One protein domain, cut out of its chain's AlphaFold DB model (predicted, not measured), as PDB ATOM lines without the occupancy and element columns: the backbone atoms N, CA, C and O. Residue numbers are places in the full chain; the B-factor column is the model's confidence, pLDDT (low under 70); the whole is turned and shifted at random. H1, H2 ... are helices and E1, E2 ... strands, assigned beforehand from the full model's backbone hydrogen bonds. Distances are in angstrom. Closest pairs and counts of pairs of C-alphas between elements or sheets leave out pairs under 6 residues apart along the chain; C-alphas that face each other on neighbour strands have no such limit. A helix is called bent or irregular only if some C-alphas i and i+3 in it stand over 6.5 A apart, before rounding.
ATOM      1  N   LEU A  33      38.883  42.286  35.337       88.31
ATOM      2  CA  LEU A  33      39.130  42.022  33.924       88.31
ATOM      3  C   LEU A  33      37.935  42.486  33.077       88.31
ATOM      4  O   LEU A  33      36.810  42.028  33.260       88.31
ATOM      5  N   LEU A  34      38.192  43.397  32.143       89.56
ATOM      6  CA  LEU A  34      37.211  43.945  31.208       89.56
ATOM      7  C   LEU A  34      37.416  43.287  29.844       89.56
ATOM      8  O   LEU A  34      38.368  43.603  29.131       89.56
ATOM      9  N   VAL A  35      36.542  42.349  29.484       88.81
ATOM     10  CA  VAL A  35      36.685  41.589  28.236       88.81
ATOM     11  C   VAL A  35      35.660  42.045  27.209       88.81
ATOM     12  O   VAL A  35      34.453  41.892  27.399       88.81
ATOM     13  N   ARG A  36      36.138  42.556  26.073       85.31
ATOM     14  CA  ARG A  36      35.275  42.879  24.937       85.31
ATOM     15  C   ARG A  36      34.722  41.597  24.315       85.31
ATOM     16  O   ARG A  36      35.484  40.688  23.983       85.31
ATOM     17  N   GLY A  37      33.400  41.569  24.139       83.38
ATOM     18  CA  GLY A  37      32.676  40.438  23.558       83.38
ATOM     19  C   GLY A  37      32.330  39.322  24.541       83.38
ATOM     20  O   GLY A  37      31.774  38.313  24.117       83.38
ATOM     21  N   ALA A  38      32.654  39.490  25.824       87.88
ATOM     22  CA  ALA A  38      32.240  38.569  26.870       87.88
ATOM     23  C   ALA A  38      30.771  38.774  27.243       87.88
ATOM     24  O   ALA A  38      30.305  39.911  27.373       87.88
ATOM     25  N   LEU A  39      30.072  37.667  27.466       86.62
ATOM     26  CA  LEU A  39      28.712  37.650  27.979       86.62
ATOM     27  C   LEU A  39      28.702  37.366  29.495       86.62
ATOM     28  O   LEU A  39      29.615  36.728  30.022       86.62
ATOM     29  N   PRO A  40      27.686  37.838  30.237       83.25
ATOM     30  CA  PRO A  40      27.558  37.559  31.670       83.25
ATOM     31  C   PRO A  40      27.501  36.053  31.970       83.25
ATOM     32  O   PRO A  40      26.778  35.322  31.314       83.25
ATOM     33  N   GLY A  41      28.240  35.564  32.966       82.00
ATOM     34  CA  GLY A  41      28.237  34.130  33.315       82.00
ATOM     35  C   GLY A  41      28.954  33.212  32.312       82.00
ATOM     36  O   GLY A  41      29.000  32.006  32.523       82.00
ATOM     37  N   GLU A  42      29.541  33.763  31.250       84.88
ATOM     38  CA  GLU A  42      30.370  33.022  30.303       84.88
ATOM     39  C   GLU A  42      31.761  32.734  30.894       84.88
ATOM     40  O   GLU A  42      32.406  33.617  31.465       84.88
ATOM     41  N   THR A  43      32.269  31.517  30.684       86.56
ATOM     42  CA  THR A  43      33.690  31.201  30.907       86.56
ATOM     43  C   THR A  43      34.410  31.197  29.565       86.56
ATOM     44  O   THR A  43      33.961  30.543  28.624       86.56
ATOM     45  N   LEU A  44      35.533  31.905  29.448       88.50
ATOM     46  CA  LEU A  44      36.201  32.139  28.166       88.50
ATOM     47  C   LEU A  44      37.724  32.212  28.293       88.50
ATOM     48  O   LEU A  44      38.267  32.466  29.366       88.50
ATOM     49  N   VAL A  45      38.398  32.056  27.157       88.31
ATOM     50  CA  VAL A  45      39.805  32.417  26.978       88.31
ATOM     51  C   VAL A  45      39.869  33.835  26.430       88.31
ATOM     52  O   VAL A  45      39.240  34.152  25.414       88.31
ATOM     53  N   THR A  46      40.658  34.689  27.076       88.38
ATOM     54  CA  THR A  46      40.900  36.060  26.625       88.38
ATOM     55  C   THR A  46      42.379  36.305  26.351       88.38
ATOM     56  O   THR A  46      43.255  35.749  27.013       88.38
ATOM     57  N   ARG A  47      42.653  37.168  25.373       88.62
ATOM     58  CA  ARG A  47      43.966  37.769  25.163       88.62
ATOM     59  C   ARG A  47      43.954  39.157  25.790       88.62
ATOM     60  O   ARG A  47      43.158  39.999  25.376       88.62
ATOM     61  N   LEU A  48      44.841  39.387  26.753       90.25
ATOM     62  CA  LEU A  48      45.006  40.698  27.378       90.25
ATOM     63  C   LEU A  48      45.567  41.696  26.361       90.25
ATOM     64  O   LEU A  48      46.512  41.381  25.638       90.25
ATOM     65  N   THR A  49      44.976  42.885  26.309       87.31
ATOM     66  CA  THR A  49      45.425  44.003  25.466       87.31
ATOM     67  C   THR A  49      46.128  45.067  26.291       87.31
ATOM     68  O   THR A  49      47.167  45.574  25.885       87.31
ATOM     69  N   THR A  50      45.587  45.364  27.472       87.31
ATOM     70  CA  THR A  50      46.091  46.406  28.366       87.31
ATOM     71  C   THR A  50      46.122  45.858  29.782       87.31
ATOM     72  O   THR A  50      45.129  45.307  30.251       87.31
ATOM     73  N   VAL A  51      47.230  46.041  30.497       89.56
ATOM     74  CA  VAL A  51      47.324  45.703  31.923       89.56
ATOM     75  C   VAL A  51      47.692  46.962  32.689       89.56
ATOM     76  O   VAL A  51      48.689  47.612  32.383       89.56
ATOM     77  N   LYS A  52      46.871  47.323  33.675       88.69
ATOM     78  CA  LYS A  52      47.073  48.484  34.546       88.69
ATOM     79  C   LYS A  52      46.953  48.067  36.009       88.69
ATOM     80  O   LYS A  52      46.564  46.948  36.342       88.69
ATOM     81  N   LYS A  53      47.291  48.985  36.916       86.81
ATOM     82  CA  LYS A  53      47.120  48.765  38.355       86.81
ATOM     83  C   LYS A  53      45.627  48.608  38.674       86.81
ATOM     84  O   LYS A  53      44.855  49.542  38.492       86.81
ATOM     85  N   GLY A  54      45.227  47.426  39.140       85.94
ATOM     86  CA  GLY A  54      43.862  47.134  39.600       85.94
ATOM     87  C   GLY A  54      42.881  46.648  38.526       85.94
ATOM     88  O   GLY A  54      41.861  46.058  38.883       85.94
ATOM     89  N   TYR A  55      43.193  46.795  37.234       89.44
ATOM     90  CA  TYR A  55      42.372  46.221  36.169       89.44
ATOM     91  C   TYR A  55      43.170  45.864  34.909       89.44
ATOM     92  O   TYR A  55      44.243  46.411  34.648       89.44
ATOM     93  N   ALA A  56      42.622  44.958  34.108       91.19
ATOM     94  CA  ALA A  56      43.122  44.632  32.782       91.19
ATOM     95  C   ALA A  56      41.983  44.657  31.760       91.19
ATOM     96  O   ALA A  56      40.822  44.425  32.090       91.19
ATOM     97  N   GLU A  57      42.335  44.930  30.513       90.56
ATOM     98  CA  GLU A  57      41.446  44.848  29.363       90.56
ATOM     99  C   GLU A  57      41.875  43.669  28.496       90.56
ATOM    100  O   GLU A  57      43.067  43.369  28.364       90.56
ATOM    101  N   GLY A  58      40.901  42.997  27.898       89.00
ATOM    102  CA  GLY A  58      41.148  41.874  27.016       89.00
ATOM    103  C   GLY A  58      40.105  41.744  25.922       89.00
ATOM    104  O   GLY A  58      39.027  42.340  25.948       89.00
ATOM    105  N   ILE A  59      40.441  40.924  24.938       85.75
ATOM    106  CA  ILE A  59      39.557  40.548  23.839       85.75
ATOM    107  C   ILE A  59      39.241  39.063  23.986       85.75
ATOM    108  O   ILE A  59      40.139  38.257  24.262       85.75
ATOM    109  N   LYS A  60      37.968  38.694  23.835       87.25
ATOM    110  CA  LYS A  60      37.539  37.292  23.803       87.25
ATOM    111  C   LYS A  60      38.197  36.574  22.619       87.25
ATOM    112  O   LYS A  60      38.079  37.026  21.484       87.25
ATOM    113  N   VAL A  61      38.886  35.465  22.893       85.12
ATOM    114  CA  VAL A  61      39.474  34.583  21.869       85.12
ATOM    115  C   VAL A  61      38.499  33.461  21.535       85.12
ATOM    116  O   VAL A  61      38.201  33.230  20.371       85.12
ATOM    117  N   ARG A  62      37.991  32.774  22.563       83.38
ATOM    118  CA  ARG A  62      36.993  31.706  22.434       83.38
ATOM    119  C   ARG A  62      36.267  31.481  23.753       83.38
ATOM    120  O   ARG A  62      36.856  31.681  24.815       83.38
ATOM    121  N   SER A  63      35.025  31.021  23.691       84.00
ATOM    122  CA  SER A  63      34.289  30.542  24.866       84.00
ATOM    123  C   SER A  63      34.765  29.144  25.272       84.00
ATOM    124  O   SER A  63      35.068  28.315  24.416       84.00
ATOM    125  N   LEU A  64      34.831  28.887  26.578       85.75
ATOM    126  CA  LEU A  64      34.973  27.550  27.167       85.75
ATOM    127  C   LEU A  64      33.608  27.005  27.586       85.75
ATOM    128  O   LEU A  64      33.278  25.866  27.289       85.75
ATOM    129  N   SER A  65      32.816  27.851  28.242       85.38
ATOM    130  CA  SER A  65      31.429  27.584  28.606       85.38
ATOM    131  C   SER A  65      30.593  28.784  28.151       85.38
ATOM    132  O   SER A  65      30.760  29.873  28.715       85.38
ATOM    133  N   PRO A  66      29.789  28.643  27.078       82.12
ATOM    134  CA  PRO A  66      28.960  29.728  26.567       82.12
ATOM    135  C   PRO A  66      27.831  30.075  27.547       82.12
ATOM    136  O   PRO A  66      27.512  29.314  28.459       82.12
ATOM    137  N   HIS A  67      27.189  31.227  27.340       86.00
ATOM    138  CA  HIS A  67      25.989  31.592  28.096       86.00
ATOM    139  C   HIS A  67      24.863  30.574  27.857       86.00
ATOM    140  O   HIS A  67      24.715  30.052  26.757       86.00
ATOM    141  N   HIS A  68      23.997  30.382  28.851       86.88
ATOM    142  CA  HIS A  68      22.835  29.482  28.809       86.88
ATOM    143  C   HIS A  68      21.699  29.921  27.852       86.88
ATOM    144  O   HIS A  68      20.766  29.166  27.610       86.88
ATOM    145  N   HIS A  69      21.782  31.130  27.287       88.44
ATOM    146  CA  HIS A  69      20.775  31.739  26.402       88.44
ATOM    147  C   HIS A  69      21.465  32.475  25.241       88.44
ATOM    148  O   HIS A  69      21.360  33.704  25.116       88.44
ATOM    149  N   PRO A  70      22.254  31.751  24.431       87.25
ATOM    150  CA  PRO A  70      22.982  32.338  23.320       87.25
ATOM    151  C   PRO A  70      22.034  32.715  22.177       87.25
ATOM    152  O   PRO A  70      21.061  32.013  21.910       87.25
ATOM    153  N   ALA A  71      22.353  33.784  21.453       88.25
ATOM    154  CA  ALA A  71      21.714  34.115  20.184       88.25
ATOM    155  C   ALA A  71      22.761  34.315  19.089       88.25
ATOM    156  O   ALA A  71      23.867  34.794  19.346       88.25
ATOM    157  N   LEU A  72      22.396  33.977  17.852       87.00
ATOM    158  CA  LEU A  72      23.177  34.366  16.687       87.00
ATOM    159  C   LEU A  72      22.939  35.862  16.421       87.00
ATOM    160  O   LEU A  72      21.793  36.250  16.189       87.00
ATOM    161  N   PRO A  73      23.977  36.717  16.420       87.81
ATOM    162  CA  PRO A  73      23.786  38.127  16.120       87.81
ATOM    163  C   PRO A  73      23.268  38.319  14.695       87.81
ATOM    164  O   PRO A  73      23.895  37.866  13.737       87.81
ATOM    165  N   SER A  74      22.173  39.063  14.538       87.38
ATOM    166  CA  SER A  74      21.637  39.390  13.210       87.38
ATOM    167  C   SER A  74      22.535  40.351  12.419       87.38
ATOM    168  O   SER A  74      22.415  40.437  11.202       87.38
ATOM    169  N   CYS A  75      23.430  41.090  13.086       87.38
ATOM    170  CA  CYS A  75      24.347  42.016  12.425       87.38
ATOM    171  C   CYS A  75      25.679  41.339  12.083       87.38
ATOM    172  O   CYS A  75      26.443  40.953  12.971       87.38
ATOM    173  N   GLN A  76      26.027  41.337  10.796       84.81
ATOM    174  CA  GLN A  76      27.314  40.843  10.302       84.81
ATOM    175  C   GLN A  76      28.529  41.606  10.833       84.81
ATOM    176  O   GLN A  76      29.641  41.124  10.680       84.81
ATOM    177  N   HIS A  77      28.347  42.785  11.432       86.88
ATOM    178  CA  HIS A  77      29.427  43.596  11.996       86.88
ATOM    179  C   HIS A  77      29.556  43.429  13.520       86.88
ATOM    180  O   HIS A  77      30.410  44.069  14.133       86.88
ATOM    181  N   PHE A  78      28.714  42.608  14.161       87.62
ATOM    182  CA  PHE A  78      28.759  42.400  15.608       87.62
ATOM    183  C   PHE A  78      30.150  41.928  16.070       87.62
ATOM    184  O   PHE A  78      30.836  41.172  15.377       87.62
ATOM    185  N   GLY A  79      30.581  42.409  17.238       83.38
ATOM    186  CA  GLY A  79      31.931  42.201  17.770       83.38
ATOM    187  C   GLY A  79      32.918  43.285  17.331       83.38
ATOM    188  O   GLY A  79      33.589  43.863  18.188       83.38
ATOM    189  N   THR A  80      32.954  43.633  16.040       84.62
ATOM    190  CA  THR A  80      33.829  44.684  15.476       84.62
ATOM    191  C   THR A  80      33.186  46.074  15.585       84.62
ATOM    192  O   THR A  80      33.808  47.019  16.083       84.62
ATOM    193  N   CYS A  81      31.904  46.175  15.216       81.06
ATOM    194  CA  CYS A  81      31.055  47.354  15.356       81.06
ATOM    195  C   CYS A  81      30.769  47.640  16.827       81.06
ATOM    196  O   CYS A  81      30.062  46.877  17.483       81.06
ATOM    197  N   GLY A  82      31.249  48.767  17.349       77.38
ATOM    198  CA  GLY A  82      30.975  49.188  18.729       77.38
ATOM    199  C   GLY A  82      29.512  49.531  19.035       77.38
ATOM    200  O   GLY A  82      29.218  49.939  20.151       77.38
ATOM    201  N   GLY A  83      28.602  49.424  18.060       84.62
ATOM    202  CA  GLY A  83      27.210  49.850  18.207       84.62
ATOM    203  C   GLY A  83      26.333  48.907  19.035       84.62
ATOM    204  O   GLY A  83      25.430  49.373  19.723       84.62
ATOM    205  N   CYS A  84      26.595  47.598  18.998       87.56
ATOM    206  CA  CYS A  84      25.768  46.583  19.653       87.56
ATOM    207  C   CYS A  84      26.625  45.722  20.583       87.56
ATOM    208  O   CYS A  84      27.634  45.181  20.147       87.56
ATOM    209  N   SER A  85      26.208  45.553  21.843       87.00
ATOM    210  CA  SER A  85      26.962  44.755  22.832       87.00
ATOM    211  C   SER A  85      26.319  43.408  23.177       87.00
ATOM    212  O   SER A  85      27.030  42.478  23.530       87.00
ATOM    213  N   LEU A  86      24.990  43.283  23.059       89.56
ATOM    214  CA  LEU A  86      24.236  42.135  23.586       89.56
ATOM    215  C   LEU A  86      23.507  41.304  22.517       89.56
ATOM    216  O   LEU A  86      22.728  40.432  22.873       89.56
ATOM    217  N   GLN A  87      23.746  41.528  21.216       90.38
ATOM    218  CA  GLN A  87      23.070  40.751  20.156       90.38
ATOM    219  C   GLN A  87      23.420  39.254  20.171       90.38
ATOM    220  O   GLN A  87      22.717  38.470  19.550       90.38
ATOM    221  N   ALA A  88      24.479  38.855  20.884       89.44
ATOM    222  CA  ALA A  88      24.813  37.451  21.115       89.44
ATOM    223  C   ALA A  88      24.013  36.794  22.265       89.44
ATOM    224  O   ALA A  88      24.267  35.643  22.610       89.44
ATOM    225  N   LEU A  89      23.059  37.511  22.870       89.94
ATOM    226  CA  LEU A  89      22.120  36.990  23.867       89.94
ATOM    227  C   LEU A  89      20.701  36.991  23.317       89.94
ATOM    228  O   LEU A  89      20.290  37.946  22.651       89.94
ATOM    229  N   GLN A  90      19.926  35.967  23.672       91.81
ATOM    230  CA  GLN A  90      18.486  35.965  23.417       91.81
ATOM    231  C   GLN A  90      17.822  37.151  24.118       91.81
ATOM    232  O   GLN A  90      18.272  37.597  25.176       91.81
ATOM    233  N   TYR A  91      16.755  37.680  23.524       92.94
ATOM    234  CA  TYR A  91      16.169  38.944  23.959       92.94
ATOM    235  C   TYR A  91      15.737  38.938  25.434       92.94
ATOM    236  O   TYR A  91      16.065  39.869  26.167       92.94
ATOM    237  N   HIS A  92      15.110  37.858  25.915       92.12
ATOM    238  CA  HIS A  92      14.725  37.734  27.327       92.12
ATOM    239  C   HIS A  92      15.937  37.772  28.268       92.12
ATOM    240  O   HIS A  92      15.889  38.416  29.314       92.12
ATOM    241  N   ALA A  93      17.060  37.165  27.870       91.94
ATOM    242  CA  ALA A  93      18.306  37.223  28.629       91.94
ATOM    243  C   ALA A  93      18.909  38.639  28.634       91.94
ATOM    244  O   ALA A  93      19.482  39.058  29.641       91.94
ATOM    245  N   GLN A  94      18.736  39.416  27.556       92.94
ATOM    246  CA  GLN A  94      19.118  40.834  27.537       92.94
ATOM    247  C   GLN A  94      18.293  41.653  28.537       92.94
ATOM    248  O   GLN A  94      18.857  42.488  29.248       92.94
ATOM    249  N   LEU A  95      16.976  41.428  28.597       93.44
ATOM    250  CA  LEU A  95      16.078  42.096  29.544       93.44
ATOM    251  C   LEU A  95      16.461  41.758  30.988       93.44
ATOM    252  O   LEU A  95      16.710  42.664  31.785       93.44
ATOM    253  N   HIS A  96      16.612  40.469  31.290       91.56
ATOM    254  CA  HIS A  96      17.033  39.999  32.606       91.56
ATOM    255  C   HIS A  96      18.390  40.591  33.019       91.56
ATOM    256  O   HIS A  96      18.542  41.102  34.130       91.56
ATOM    257  N   HIS A  97      19.370  40.619  32.109       90.38
ATOM    258  CA  HIS A  97      20.668  41.230  32.386       90.38
ATOM    259  C   HIS A  97      20.556  42.722  32.732       90.38
ATOM    260  O   HIS A  97      21.214  43.184  33.667       90.38
ATOM    261  N   LYS A  98      19.714  43.478  32.018       91.81
ATOM    262  CA  LYS A  98      19.473  44.900  32.305       91.81
ATOM    263  C   LYS A  98      18.812  45.101  33.670       91.81
ATOM    264  O   LYS A  98      19.265  45.967  34.415       91.81
ATOM    265  N   ALA A  99      17.811  44.288  34.016       92.44
ATOM    266  CA  ALA A  99      17.158  44.329  35.328       92.44
ATOM    267  C   ALA A  99      18.162  44.088  36.464       92.44
ATOM    268  O   ALA A  99      18.275  44.899  37.387       92.44
ATOM    269  N   LEU A 100      18.973  43.030  36.345       90.69
ATOM    270  CA  LEU A 100      20.039  42.732  37.303       90.69
ATOM    271  C   LEU A 100      21.044  43.881  37.419       90.69
ATOM    272  O   LEU A 100      21.456  44.233  38.525       90.69
ATOM    273  N   HIS A 101      21.441  44.476  36.292       90.69
ATOM    274  CA  HIS A 101      22.395  45.580  36.287       90.69
ATOM    275  C   HIS A 101      21.851  46.806  37.031       90.69
ATOM    276  O   HIS A 101      22.561  47.385  37.853       90.69
ATOM    277  N   ILE A 102      20.587  47.165  36.799       93.00
ATOM    278  CA  ILE A 102      19.917  48.259  37.510       93.00
ATOM    279  C   ILE A 102      19.840  47.953  39.010       93.00
ATOM    280  O   ILE A 102      20.248  48.789  39.814       93.00
ATOM    281  N   GLY A 103      19.420  46.745  39.398       93.25
ATOM    282  CA  GLY A 103      19.367  46.345  40.807       93.25
ATOM    283  C   GLY A 103      20.731  46.453  41.501       93.25
ATOM    284  O   GLY A 103      20.846  47.015  42.591       93.25
ATOM    285  N   GLN A 104      21.801  46.015  40.833       91.56
ATOM    286  CA  GLN A 104      23.169  46.149  41.343       91.56
ATOM    287  C   GLN A 104      23.633  47.606  41.462       91.56
ATOM    288  O   GLN A 104      24.445  47.909  42.341       91.56
ATOM    289  N   LEU A 105      23.194  48.496  40.568       93.56
ATOM    290  CA  LEU A 105      23.501  49.924  40.649       93.56
ATOM    291  C   LEU A 105      22.760  50.578  41.819       93.56
ATOM    292  O   LEU A 105      23.383  51.313  42.586       93.56
ATOM    293  N   LEU A 106      21.478  50.257  42.009       95.25
ATOM    294  CA  LEU A 106      20.680  50.755  43.131       95.25
ATOM    295  C   LEU A 106      21.300  50.367  44.478       95.25
ATOM    296  O   LEU A 106      21.462  51.221  45.345       95.25
ATOM    297  N   GLN A 107      21.745  49.119  44.634       94.38
ATOM    298  CA  GLN A 107      22.394  48.683  45.874       94.38
ATOM    299  C   GLN A 107      23.780  49.318  46.063       94.38
ATOM    300  O   GLN A 107      24.087  49.889  47.110       94.38
ATOM    301  N   ARG A 108      24.658  49.238  45.053       92.50
ATOM    302  CA  ARG A 108      26.073  49.622  45.222       92.50
ATOM    303  C   ARG A 108      26.299  51.128  45.203       92.50
ATOM    304  O   ARG A 108      27.115  51.623  45.987       92.50
ATOM    305  N   VAL A 109      25.623  51.824  44.291       94.62
ATOM    306  CA  VAL A 109      25.763  53.270  44.074       94.62
ATOM    307  C   VAL A 109      24.675  54.014  44.834       94.62
ATOM    308  O   VAL A 109      24.999  54.914  45.598       94.62
ATOM    309  N   GLY A 110      23.417  53.594  44.677       94.12
ATOM    310  CA  GLY A 110      22.270  54.221  45.340       94.12
ATOM    311  C   GLY A 110      22.151  53.927  46.839       94.12
ATOM    312  O   GLY A 110      21.396  54.611  47.516       94.12
ATOM    313  N   LYS A 111      22.902  52.945  47.366       95.38
ATOM    314  CA  LYS A 111      22.898  52.529  48.784       95.38
ATOM    315  C   LYS A 111      21.533  52.067  49.308       95.38
ATOM    316  O   LYS A 111      21.326  52.028  50.516       95.38
ATOM    317  N   PHE A 112      20.625  51.672  48.416       96.06
ATOM    318  CA  PHE A 112      19.359  51.060  48.808       96.06
ATOM    319  C   PHE A 112      19.595  49.664  49.394       96.06
ATOM    320  O   PHE A 112      20.474  48.931  48.928       96.06
ATOM    321  N   SER A 113      18.802  49.289  50.401       95.00
ATOM    322  CA  SER A 113      18.868  47.949  50.984       95.00
ATOM    323  C   SER A 113      18.397  46.885  49.990       95.00
ATOM    324  O   SER A 113      17.712  47.174  49.001       95.00
ATOM    325  N   ALA A 114      18.774  45.631  50.241       90.75
ATOM    326  CA  ALA A 114      18.349  44.522  49.397       90.75
ATOM    327  C   ALA A 114      16.820  44.367  49.396       90.75
ATOM    328  O   ALA A 114      16.257  44.123  48.329       90.75
ATOM    329  N   GLU A 115      16.157  44.584  50.542       92.88
ATOM    330  CA  GLU A 115      14.697  44.468  50.641       92.88
ATOM    331  C   GLU A 115      13.996  45.518  49.774       92.88
ATOM    332  O   GLU A 115      13.068  45.191  49.035       92.88
ATOM    333  N   VAL A 116      14.483  46.765  49.793       92.38
ATOM    334  CA  VAL A 116      13.920  47.853  48.975       92.38
ATOM    335  C   VAL A 116      14.057  47.543  47.486       92.38
ATOM    336  O   VAL A 116      13.101  47.695  46.728       92.38
ATOM    337  N   VAL A 117      15.229  47.075  47.048       91.62
ATOM    338  CA  VAL A 117      15.473  46.780  45.628       91.62
ATOM    339  C   VAL A 117      14.662  45.574  45.146       91.62
ATOM    340  O   VAL A 117      14.166  45.593  44.022       91.62
ATOM    341  N   GLN A 118      14.491  44.544  45.980       86.69
ATOM    342  CA  GLN A 118      13.635  43.396  45.663       86.69
ATOM    343  C   GLN A 118      12.150  43.784  45.620       86.69
ATOM    344  O   GLN A 118      11.424  43.334  44.734       86.69
ATOM    345  N   GLY A 119      11.711  44.661  46.527       89.88
ATOM    346  CA  GLY A 119      10.344  45.185  46.551       89.88
ATOM    347  C   GLY A 119       9.999  46.082  45.356       89.88
ATOM    348  O   GLY A 119       8.836  46.162  44.975       89.88
ATOM    349  N   ALA A 120      10.998  46.711  44.724       86.50
ATOM    350  CA  ALA A 120      10.808  47.672  43.636       86.50
ATOM    351  C   ALA A 120      10.378  47.070  42.282       86.50
ATOM    352  O   ALA A 120      10.139  47.844  41.361       86.50
ATOM    353  N   ARG A 121      10.296  45.732  42.145       84.00
ATOM    354  CA  ARG A 121       9.895  45.008  40.914       84.00
ATOM    355  C   ARG A 121      10.490  45.614  39.632       84.00
ATOM    356  O   ARG A 121       9.838  46.341  38.889       84.00
ATOM    357  N   LEU A 122      11.762  45.312  39.372       87.44
ATOM    358  CA  LEU A 122      12.513  45.839  38.225       87.44
ATOM    359  C   LEU A 122      12.183  45.102  36.914       87.44
ATOM    360  O   LEU A 122      13.078  44.539  36.279       87.44
ATOM    361  N   ASP A 123      10.915  45.111  36.515       87.38
ATOM    362  CA  ASP A 123      10.435  44.448  35.303       87.38
ATOM    363  C   ASP A 123      10.756  45.299  34.058       87.38
ATOM    364  O   ASP A 123      10.285  46.435  33.934       87.38
ATOM    365  N   PRO A 124      11.583  44.808  33.115       89.06
ATOM    366  CA  PRO A 124      11.913  45.564  31.915       89.06
ATOM    367  C   PRO A 124      10.699  45.717  31.001       89.06
ATOM    368  O   PRO A 124      10.027  44.737  30.685       89.06
ATOM    369  N   VAL A 125      10.489  46.922  30.469       90.50
ATOM    370  CA  VAL A 125       9.542  47.128  29.366       90.50
ATOM    371  C   VAL A 125      10.112  46.462  28.114       90.50
ATOM    372  O   VAL A 125      11.083  46.944  27.519       90.50
ATOM    373  N   ALA A 126       9.549  45.310  27.762       90.12
ATOM    374  CA  ALA A 126       9.934  44.548  26.587       90.12
ATOM    375  C   ALA A 126       9.415  45.227  25.314       90.12
ATOM    376  O   ALA A 126       8.305  45.746  25.276       90.12
ATOM    377  N   ALA A 127      10.235  45.205  24.271       89.12
ATOM    378  CA  ALA A 127       9.841  45.581  22.926       89.12
ATOM    379  C   ALA A 127       9.270  44.357  22.205       89.12
ATOM    380  O   ALA A 127       9.792  43.242  22.357       89.12
ATOM    381  N   ASP A 128       8.263  44.581  21.364       88.56
ATOM    382  CA  ASP A 128       7.732  43.541  20.485       88.56
ATOM    383  C   ASP A 128       8.818  43.017  19.545       88.56
ATOM    384  O   ASP A 128       9.791  43.713  19.243       88.56
ATOM    385  N   ALA A 129       8.641  41.805  19.014       85.31
ATOM    386  CA  ALA A 129       9.604  41.200  18.090       85.31
ATOM    387  C   ALA A 129       9.960  42.132  16.913       85.31
ATOM    388  O   ALA A 129      11.132  42.282  16.563       85.31
ATOM    389  N   ALA A 130       8.965  42.842  16.367       81.75
ATOM    390  CA  ALA A 130       9.158  43.816  15.292       81.75
ATOM    391  C   ALA A 130      10.000  45.041  15.709       81.75
ATOM    392  O   ALA A 130      10.656  45.650  14.865       81.75
ATOM    393  N   GLN A 131      10.007  45.388  16.999       86.88
ATOM    394  CA  GLN A 131      10.673  46.564  17.565       86.88
ATOM    395  C   GLN A 131      12.096  46.286  18.075       86.88
ATOM    396  O   GLN A 131      12.836  47.220  18.389       86.88
ATOM    397  N   GLN A 132      12.524  45.021  18.133       90.25
ATOM    398  CA  GLN A 132      13.883  44.648  18.557       90.25
ATOM    399  C   GLN A 132      14.962  45.066  17.542       90.25
ATOM    400  O   GLN A 132      16.130  45.243  17.901       90.25
TER     401      GLN A 132
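This is residues 33 to 132 of the 274 residues of an uncharacterized protein of Scenedesmus sp. NREL 46B-D3 (UniProt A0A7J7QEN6). What is the main picture? A small three-stranded sheet, strongly twisted and with two bent strands, E2 and E3, makes one lobe, and the long helix H1 with the short H2 folded back at its far end makes the other. The long unnamed stretch of residues 66 to 90 joins the two lobes, and a tail, residues 120 to 132, runs back beside H1. What are its parts and size? The printed part has 100 residues with three named strands and two named helices, in the order E1, E2, E3, H1, H2; the sheet runs E1, E3, E2 and is mixed, and the class is mixed, helices and strands, with under half of the residues in named elements. It is loose, with a radius of gyration of the C-alphas of 15.8 A and spans of 43 by 40 by 24 A.

Where are the strands? E1 is residues 33 to 36, 9.8 A long, with C-alpha 33 at (39.130, 42.022, 33.924). E2 is residues 43 to 52, 22.2 A, and bends by 80 degrees at residue 49. E3 is residues 55 to 65, 22.9 A, and bends by 89 degrees at residue 62. Where are the helices? H1 is residues 91 to 108, 25.8 A, beginning at C-alpha 91 (16.169, 38.944, 23.959). H2 is residues 114 to 119, 8.5 A, ending at C-alpha 119 (10.344, 45.185, 46.551).

How do the strands pair? E1 and E3 are parallel neighbours at 62 degrees, with N 34 and O 56 2.8 A apart, within hydrogen-bond range. The hairpin of E2 and E3 is antiparallel at 164 degrees, with N 57 and O 50 at 2.8 A and N 45 and O 62 at 2.8 A, both within hydrogen-bond range. E1 and E2 are the edge strands. How do the helices stand? H1, with residues 103 to 107 alone, touches H2 at a steep tilt of 48 degrees, opposite ways; their closest C-alphas, of Gly 103 and Val 117, are 6.2 A apart. In H1 and H2 every O i to N i+4 pair is within hydrogen-bond range. Do the helices meet the sheet? Neither H1 nor H2 is on the sheet, with 0 pairs of C-alphas within 10 A for each.

How large is it? The two C-alphas farthest apart, of Lys 53 and Ala 130, are 44.7 A apart. Which links are long? The link from E3 to H1, 25 residues, is long; E2 to E3 and H1 to H2 are tight, and E1 to E2 is short. Is it whole and confident? The printed part has no cut, its mean pLDDT is 88.6, and no printed residue is under 70.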